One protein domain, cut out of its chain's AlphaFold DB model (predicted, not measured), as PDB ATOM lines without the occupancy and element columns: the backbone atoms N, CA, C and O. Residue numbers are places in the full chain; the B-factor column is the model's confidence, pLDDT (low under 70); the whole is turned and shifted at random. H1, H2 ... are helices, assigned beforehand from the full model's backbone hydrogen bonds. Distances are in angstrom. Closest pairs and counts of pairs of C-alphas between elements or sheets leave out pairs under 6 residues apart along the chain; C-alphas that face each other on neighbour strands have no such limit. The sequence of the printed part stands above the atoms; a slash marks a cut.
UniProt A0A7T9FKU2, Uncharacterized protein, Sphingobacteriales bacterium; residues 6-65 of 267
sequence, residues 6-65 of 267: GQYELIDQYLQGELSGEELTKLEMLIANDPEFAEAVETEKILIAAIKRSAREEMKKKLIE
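AT A GLANCE: This is residues 6 to 65 of the 267 residues of an uncharacterized protein of Sphingobacteriales bacterium (UniProt A0A7T9FKU2). The long helix H3 and the shorter H2 meet at their ends as an L, and the short H1 sits in the angle between them. The far part of H3, residues 49 to 65, sticks out from this corner as a bare arm and makes the length of the whole. The printed part has 60 residues with three named helices, in the order H1, H2, H3, and no named strand; the class is all helix. It is loose, with a radius of gyration of the C-alphas of 15.1 A and spans of 48 by 23 by 17 A.

IN THESE COORDINATES: Find C-alpha 6 at (-3.855, 27.869, -4.456); from there H1 runs through residues 6 to 16, 15.7 A long. After a tight link, H2 takes residues 21 to 33, 18.7 A long. Look next at C-alpha 35 at (3.113, 12.350, -1.123), where H3 begins; it runs 45.5 A to C-alpha 65 at (25.443, 46.069, 19.802).

HOW THE PARTS SIT: Look first at Ile 11 of H1 and Val 41 of H3, their closest C-alphas, 6.2 A apart. H1 and H3 only just touch, with 3 pairs of C-alphas within 8 A, and H3 does so with residues 41 to 45 alone. They run the same way at a steep tilt of 48 degrees. H1 and H2 are close but not clearly touching; their closest C-alphas, of Tyr 14 and Leu 24, are 7.3 A apart. H2 and H3 touch only at the corner by their tight link, where the closest C-alphas, of Ile 31 and Ala 38, are 4.7 A apart. They run opposite ways at a steep tilt of 69 degrees, only just short of about perpendicular. In H1, H2 and H3 every O i to N i+4 pair is within hydrogen-bond range.

THE WHOLE: Go from Asn 33 to Glu 65 for the two C-alphas farthest apart, 49.4 A. Without residues 49 to 65, which stand free, the body spans 26 by 22 by 16 A. The printed part has no cut, and neither link is long. The mean pLDDT of the printed part is 92.7, and no printed residue is under 70.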
ATOM      1  N   GLY A   6      -2.850  27.977  -5.524       93.44
ATOM      2  CA  GLY A   6      -3.855  27.869  -4.456       93.44
ATOM      3  C   GLY A   6      -3.548  26.785  -3.416       93.44
ATOM      4  O   GLY A   6      -4.004  26.859  -2.280       93.44
ATOM      5  N   GLN A   7      -2.756  25.777  -3.781       93.62
ATOM      6  CA  GLN A   7      -2.268  24.770  -2.842       93.62
ATOM      7  C   GLN A   7      -1.180  25.336  -1.924       93.62
ATOM      8  O   GLN A   7      -1.174  24.985  -0.750       93.62
ATOM      9  N   TYR A   8      -0.316  26.232  -2.413       93.50
ATOM     10  CA  TYR A   8       0.664  26.914  -1.560       93.50
ATOM     11  C   TYR A   8      -0.003  27.826  -0.525       93.50
ATOM     12  O   TYR A   8       0.384  27.798   0.638       93.50
ATOM     13  N   GLU A   9      -1.067  28.543  -0.894       96.19
ATOM     14  CA  GLU A   9      -1.811  29.384   0.056       96.19
ATOM     15  C   GLU A   9      -2.430  28.566   1.208       96.19
ATOM     16  O   GLU A   9      -2.393  28.980   2.367       96.19
ATOM     17  N   LEU A  10      -2.924  27.355   0.921       95.88
ATOM     18  CA  LEU A  10      -3.412  26.433   1.952       95.88
ATOM     19  C   LEU A  10      -2.291  25.925   2.874       95.88
ATOM     20  O   LEU A  10      -2.519  25.749   4.072       95.88
ATOM     21  N   ILE A  11      -1.091  25.687   2.333       96.25
ATOM     22  CA  ILE A  11       0.085  25.311   3.132       96.25
ATOM     23  C   ILE A  11       0.453  26.462   4.076       96.25
ATOM     24  O   ILE A  11       0.650  26.223   5.268       96.25
ATOM     25  N   ASP A  12       0.469  27.701   3.589       96.12
ATOM     26  CA  ASP A  12       0.781  28.877   4.409       96.12
ATOM     27  C   ASP A  12      -0.208  29.045   5.569       96.12
ATOM     28  O   ASP A  12       0.208  29.159   6.726       96.12
ATOM     29  N   GLN A  13      -1.514  28.980   5.291       97.50
ATOM     30  CA  GLN A  13      -2.562  29.063   6.318       97.50
ATOM     31  C   GLN A  13      -2.448  27.925   7.344       97.50
ATOM     32  O   GLN A  13      -2.622  28.138   8.549       97.50
ATOM     33  N   TYR A  14      -2.112  26.711   6.894       97.81
ATOM     34  CA  TYR A  14      -1.870  25.570   7.778       97.81
ATOM     35  C   TYR A  14      -0.687  25.818   8.723       97.81
ATOM     36  O   TYR A  14      -0.810  25.627   9.934       97.81
ATOM     37  N   LEU A  15       0.450  26.278   8.194       96.06
ATOM     38  CA  LEU A  15       1.671  26.515   8.974       96.06
ATOM     39  C   LEU A  15       1.554  27.711   9.928       96.06
ATOM     40  O   LEU A  15       2.272  27.772  10.932       96.06
ATOM     41  N   GLN A  16       0.636  28.636   9.646       96.38
ATOM     42  CA  GLN A  16       0.278  29.749  10.527       96.38
ATOM     43  C   GLN A  16      -0.786  29.373  11.576       96.38
ATOM     44  O   GLN A  16      -0.976  30.117  12.539       96.38
ATOM     45  N   GLY A  17      -1.428  28.204  11.451       96.81
ATOM     46  CA  GLY A  17      -2.490  27.749  12.355       96.81
ATOM     47  C   GLY A  17      -3.836  28.439  12.120       96.81
ATOM     48  O   GLY A  17      -4.654  28.506  13.035       96.81
ATOM     49  N   GLU A  18      -4.056  28.970  10.918       97.62
ATOM     50  CA  GLU A  18      -5.280  29.686  10.539       97.62
ATOM     51  C   GLU A  18      -6.398  28.734  10.090       97.62
ATOM     52  O   GLU A  18      -7.580  29.061  10.202       97.62
ATOM     53  N   LEU A  19      -6.040  27.525   9.641       96.75
ATOM     54  CA  LEU A  19      -7.010  26.499   9.263       96.75
ATOM     55  C   LEU A  19      -7.655  25.851  10.491       96.75
ATOM     56  O   LEU A  19      -6.985  25.452  11.444       96.75
ATOM     57  N   SER A  20      -8.972  25.656  10.434       97.50
ATOM     58  CA  SER A  20      -9.722  24.943  11.471       97.50
ATOM     59  C   SER A  20     -10.883  24.132  10.885       97.50
ATOM     60  O   SER A  20     -11.286  24.312   9.737       97.50
ATOM     61  N   GLY A  21     -11.412  23.186  11.664       96.56
ATOM     62  CA  GLY A  21     -12.598  22.409  11.293       96.56
ATOM     63  C   GLY A  21     -12.432  21.580  10.012       96.56
ATOM     64  O   GLY A  21     -11.529  20.748   9.896       96.56
ATOM     65  N   GLU A  22     -13.349  21.771   9.061       96.75
ATOM     66  CA  GLU A  22     -13.414  20.978   7.826       96.75
ATOM     67  C   GLU A  22     -12.218  21.237   6.896       96.75
ATOM     68  O   GLU A  22     -11.744  20.314   6.236       96.75
ATOM     69  N   GLU A  23     -11.696  22.465   6.862       95.75
ATOM     70  CA  GLU A  23     -10.569  22.845   6.000       95.75
ATOM     71  C   GLU A  23      -9.264  22.190   6.452       95.75
ATOM     72  O   GLU A  23      -8.551  21.609   5.634       95.75
ATOM     73  N   LEU A  24      -9.005  22.183   7.765       97.38
ATOM     74  CA  LEU A  24      -7.870  21.464   8.346       97.38
ATOM     75  C   LEU A  24      -7.951  19.966   8.031       97.38
ATOM     76  O   LEU A  24      -6.978  19.376   7.573       97.38
ATOM     77  N   THR A  25      -9.137  19.371   8.185       97.38
ATOM     78  CA  THR A  25      -9.353  17.945   7.890       97.38
ATOM     79  C   THR A  25      -9.100  17.632   6.409       97.38
ATOM     80  O   THR A  25      -8.492  16.615   6.078       97.38
ATOM     81  N   LYS A  26      -9.543  18.506   5.490       96.81
ATOM     82  CA  LYS A  26      -9.279  18.362   4.047       96.81
ATOM     83  C   LYS A  26      -7.787  18.416   3.739       96.81
ATOM     84  O   LYS A  26      -7.313  17.605   2.946       96.81
ATOM     85  N   LEU A  27      -7.056  19.331   4.368       96.81
ATOM     86  CA  LEU A  27      -5.616  19.452   4.179       96.81
ATOM     87  C   LEU A  27      -4.853  18.258   4.772       96.81
ATOM     88  O   LEU A  27      -3.976  17.717   4.108       96.81
ATOM     89  N   GLU A  28      -5.221  17.774   5.959       96.38
ATOM     90  CA  GLU A  28      -4.626  16.564   6.547       96.38
ATOM     91  C   GLU A  28      -4.847  15.330   5.663       96.38
ATOM     92  O   GLU A  28      -3.933  14.528   5.466       96.38
ATOM     93  N   MET A  29      -6.032  15.204   5.057       97.06
ATOM     94  CA  MET A  29      -6.282  14.163   4.060       97.06
ATOM     95  C   MET A  29      -5.441  14.351   2.792       97.06
ATOM     96  O   MET A  29      -5.010  13.352   2.221       97.06
ATOM     97  N   LEU A  30      -5.209  15.585   2.333       96.44
ATOM     98  CA  LEU A  30      -4.316  15.845   1.198       96.44
ATOM     99  C   LEU A  30      -2.881  15.422   1.523       96.44
ATOM    100  O   LEU A  30      -2.293  14.687   0.741       96.44
ATOM    101  N   ILE A  31      -2.362  15.778   2.700       96.94
ATOM    102  CA  ILE A  31      -1.031  15.348   3.165       96.94
ATOM    103  C   ILE A  31      -0.937  13.816   3.227       96.94
ATOM    104  O   ILE A  31       0.079  13.241   2.850       96.94
ATOM    105  N   ALA A  32      -1.989  13.134   3.686       97.62
ATOM    106  CA  ALA A  32      -1.982  11.676   3.803       97.62
ATOM    107  C   ALA A  32      -2.057  10.946   2.449       97.62
ATOM    108  O   ALA A  32      -1.513   9.849   2.319       97.62
ATOM    109  N   ASN A  33      -2.753  11.519   1.463       97.31
ATOM    110  CA  ASN A  33      -3.043  10.853   0.189       97.31
ATOM    111  C   ASN A  33      -2.146  11.305  -0.974       97.31
ATOM    112  O   ASN A  33      -2.064  10.588  -1.971       97.31
ATOM    113  N   ASP A  34      -1.490  12.462  -0.869       97.12
ATOM    114  CA  ASP A  34      -0.617  13.033  -1.898       97.12
ATOM    115  C   ASP A  34       0.812  13.231  -1.343       97.12
ATOM    116  O   ASP A  34       1.094  14.234  -0.678       97.12
ATOM    117  N   PRO A  35       1.734  12.278  -1.602       94.44
ATOM    118  CA  PRO A  35       3.113  12.350  -1.123       94.44
ATOM    119  C   PRO A  35       3.886  13.586  -1.605       94.44
ATOM    120  O   PRO A  35       4.740  14.079  -0.873       94.44
ATOM    121  N   GLU A  36       3.598  14.101  -2.804       93.31
ATOM    122  CA  GLU A  36       4.281  15.291  -3.328       93.31
ATOM    123  C   GLU A  36       3.791  16.558  -2.616       93.31
ATOM    124  O   GLU A  36       4.580  17.456  -2.320       93.31
ATOM    125  N   PHE A  37       2.500  16.619  -2.275       96.56
ATOM    126  CA  PHE A  37       1.966  17.684  -1.428       96.56
ATOM    127  C   PHE A  37       2.545  17.618  -0.004       96.56
ATOM    128  O   PHE A  37       2.897  18.649   0.568       96.56
ATOM    129  N   ALA A  38       2.709  16.415   0.557       95.88
ATOM    130  CA  ALA A  38       3.353  16.224   1.858       95.88
ATOM    131  C   ALA A  38       4.819  16.697   1.862       95.88
ATOM    132  O   ALA A  38       5.243  17.381   2.795       95.88
ATOM    133  N   GLU A  39       5.580  16.388   0.808       92.44
ATOM    134  CA  GLU A  39       6.956  16.866   0.636       92.44
ATOM    135  C   GLU A  39       7.023  18.399   0.542       92.44
ATOM    136  O   GLU A  39       7.907  19.018   1.141       92.44
ATOM    137  N   ALA A  40       6.068  19.032  -0.147       94.12
ATOM    138  CA  ALA A  40       5.976  20.489  -0.211       94.12
ATOM    139  C   ALA A  40       5.709  21.114   1.171       94.12
ATOM    140  O   ALA A  40       6.380  22.077   1.544       94.12
ATOM    141  N   VAL A  41       4.800  20.533   1.964       96.25
ATOM    142  CA  VAL A  41       4.529  20.975   3.346       96.25
ATOM    143  C   VAL A  41       5.777  20.861   4.224       96.25
ATOM    144  O   VAL A  41       6.084  21.783   4.980       96.25
ATOM    145  N   GLU A  42       6.515  19.752   4.141       92.31
ATOM    146  CA  GLU A  42       7.759  19.575   4.903       92.31
ATOM    147  C   GLU A  42       8.865  20.534   4.449       92.31
ATOM    148  O   GLU A  42       9.566  21.117   5.279       92.31
ATOM    149  N   THR A  43       8.987  20.767   3.143       87.69
ATOM    150  CA  THR A  43       9.938  21.743   2.594       87.69
ATOM    151  C   THR A  43       9.662  23.145   3.135       87.69
ATOM    152  O   THR A  43      10.585  23.809   3.616       87.69
ATOM    153  N   GLU A  44       8.398  23.569   3.150       93.50
ATOM    154  CA  GLU A  44       8.005  24.885   3.659       93.50
ATOM    155  C   GLU A  44       8.239  25.004   5.177       93.50
ATOM    156  O   GLU A  44       8.768  26.010   5.659       93.50
ATOM    157  N   LYS A  45       7.975  23.942   5.958       92.06
ATOM    158  CA  LYS A  45       8.330  23.895   7.393       92.06
ATOM    159  C   LYS A  45       9.823  24.116   7.627       92.06
ATOM    160  O   LYS A  45      10.195  24.877   8.528       92.06
ATOM    161  N   ILE A  46      10.674  23.454   6.840       81.06
ATOM    162  CA  ILE A  46      12.134  23.584   6.935       81.06
ATOM    163  C   ILE A  46      12.556  25.020   6.603       81.06
ATOM    164  O   ILE A  46      13.352  25.605   7.343       81.06
ATOM    165  N   LEU A  47      11.991  25.612   5.547       82.81
ATOM    166  CA  LEU A  47      12.287  26.984   5.138       82.81
ATOM    167  C   LEU A  47      11.910  27.995   6.233       82.81
ATOM    168  O   LEU A  47      12.746  28.805   6.647       82.81
ATOM    169  N   ILE A  48      10.696  27.895   6.782       85.56
ATOM    170  CA  ILE A  48      10.236  28.744   7.892       85.56
ATOM    171  C   ILE A  48      11.153  28.592   9.113       85.56
ATOM    172  O   ILE A  48      11.490  29.585   9.767       85.56
ATOM    173  N   ALA A  49      11.573  27.367   9.444       82.38
ATOM    174  CA  ALA A  49      12.481  27.120  10.560       82.38
ATOM    175  C   ALA A  49      13.860  27.765  10.337       82.38
ATOM    176  O   ALA A  49      14.392  28.400  11.255       82.38
ATOM    177  N   ALA A  50      14.412  27.666   9.124       77.62
ATOM    178  CA  ALA A  50      15.682  28.284   8.750       77.62
ATOM    179  C   ALA A  50      15.619  29.820   8.834       77.62
ATOM    180  O   ALA A  50      16.477  30.437   9.473       77.62
ATOM    181  N   ILE A  51      14.560  30.434   8.294       85.44
ATOM    182  CA  ILE A  51      14.334  31.888   8.366       85.44
ATOM    183  C   ILE A  51      14.214  32.341   9.827       85.44
ATOM    184  O   ILE A  51      14.882  33.290  10.241       85.44
ATOM    185  N   LYS A  52      13.419  31.635  10.645       87.38
ATOM    186  CA  LYS A  52      13.262  31.949  12.079       87.38
ATOM    187  C   LYS A  52      14.582  31.856  12.841       87.38
ATOM    188  O   LYS A  52      14.831  32.679  13.722       87.38
ATOM    189  N   ARG A  53      15.424  30.866  12.532       82.19
ATOM    190  CA  ARG A  53      16.752  30.717  13.142       82.19
ATOM    191  C   ARG A  53      17.666  31.880  12.759       82.19
ATOM    192  O   ARG A  53      18.235  32.498  13.653       82.19
ATOM    193  N   SER A  54      17.739  32.207  11.470       80.56
ATOM    194  CA  SER A  54      18.536  33.331  10.962       80.56
ATOM    195  C   SER A  54      18.123  34.661  11.609       80.56
ATOM    196  O   SER A  54      18.952  35.357  12.198       80.56
ATOM    197  N   ALA A  55      16.817  34.954  11.640       87.44
ATOM    198  CA  ALA A  55      16.286  36.172  12.251       87.44
ATOM    199  C   ALA A  55      16.627  36.294  13.748       87.44
ATOM    200  O   ALA A  55      16.911  37.387  14.237       87.44
ATOM    201  N   ARG A  56      16.627  35.180  14.496       87.69
ATOM    202  CA  ARG A  56      17.005  35.177  15.921       87.69
ATOM    203  C   ARG A  56      18.477  35.515  16.131       87.69
ATOM    204  O   ARG A  56      18.779  36.290  17.036       87.69
ATOM    205  N   GLU A  57      19.372  34.959  15.320       87.44
ATOM    206  CA  GLU A  57      20.803  35.264  15.420       87.44
ATOM    207  C   GLU A  57      21.086  36.729  15.061       87.44
ATOM    208  O   GLU A  57      21.825  37.411  15.777       87.44
ATOM    209  N   GLU A  58      20.416  37.264  14.038       90.19
ATOM    210  CA  GLU A  58      20.526  38.684  13.687       90.19
ATOM    211  C   GLU A  58      20.024  39.594  14.822       90.19
ATOM    212  O   GLU A  58      20.691  40.562  15.200       90.19
ATOM    213  N   MET A  59      18.872  39.275  15.426       91.44
ATOM    214  CA  MET A  59      18.345  40.028  16.572       91.44
ATOM    215  C   MET A  59      19.279  39.965  17.782       91.44
ATOM    216  O   MET A  59      19.499  40.979  18.442       91.44
ATOM    217  N   LYS A  60      19.864  38.797  18.063       93.19
ATOM    218  CA  LYS A  60      20.827  38.620  19.152       93.19
ATOM    219  C   LYS A  60      22.064  39.494  18.950       93.19
ATOM    220  O   LYS A  60      22.498  40.150  19.895       93.19
ATOM    221  N   LYS A  61      22.586  39.567  17.722       90.62
ATOM    222  CA  LYS A  61      23.698  40.462  17.372       90.62
ATOM    223  C   LYS A  61      23.337  41.933  17.615       90.62
ATOM    224  O   LYS A  61      24.081  42.630  18.301       90.62
ATOM    225  N   LYS A  62      22.163  42.380  17.150       92.06
ATOM    226  CA  LYS A  62      21.680  43.761  17.357       92.06
ATOM    227  C   LYS A  62      21.486  44.117  18.835       92.06
ATOM    228  O   LYS A  62      21.758  45.248  19.228       92.06
ATOM    229  N   LEU A  63      21.035  43.172  19.664       90.50
ATOM    230  CA  LEU A  63      20.888  43.388  21.109       90.50
ATOM    231  C   LEU A  63      22.243  43.597  21.796       90.50
ATOM    232  O   LEU A  63      22.378  44.517  22.599       90.50
ATOM    233  N   ILE A  64      23.258  42.808  21.430       91.31
ATOM    234  CA  ILE A  64      24.624  42.973  21.950       91.31
ATOM    235  C   ILE A  64      25.199  44.337  21.542       91.31
ATOM    236  O   ILE A  64      25.782  45.037  22.371       91.31
ATOM    237  N   GLU A  65      25.010  44.749  20.285       90.25
ATOM    238  CA  GLU A  65      25.443  46.069  19.802       90.25
ATOM    239  C   GLU A  65      24.765  47.214  20.573       90.25
ATOM    240  O   GLU A  65      25.414  48.202  20.929       90.25
TER     241      GLU A  65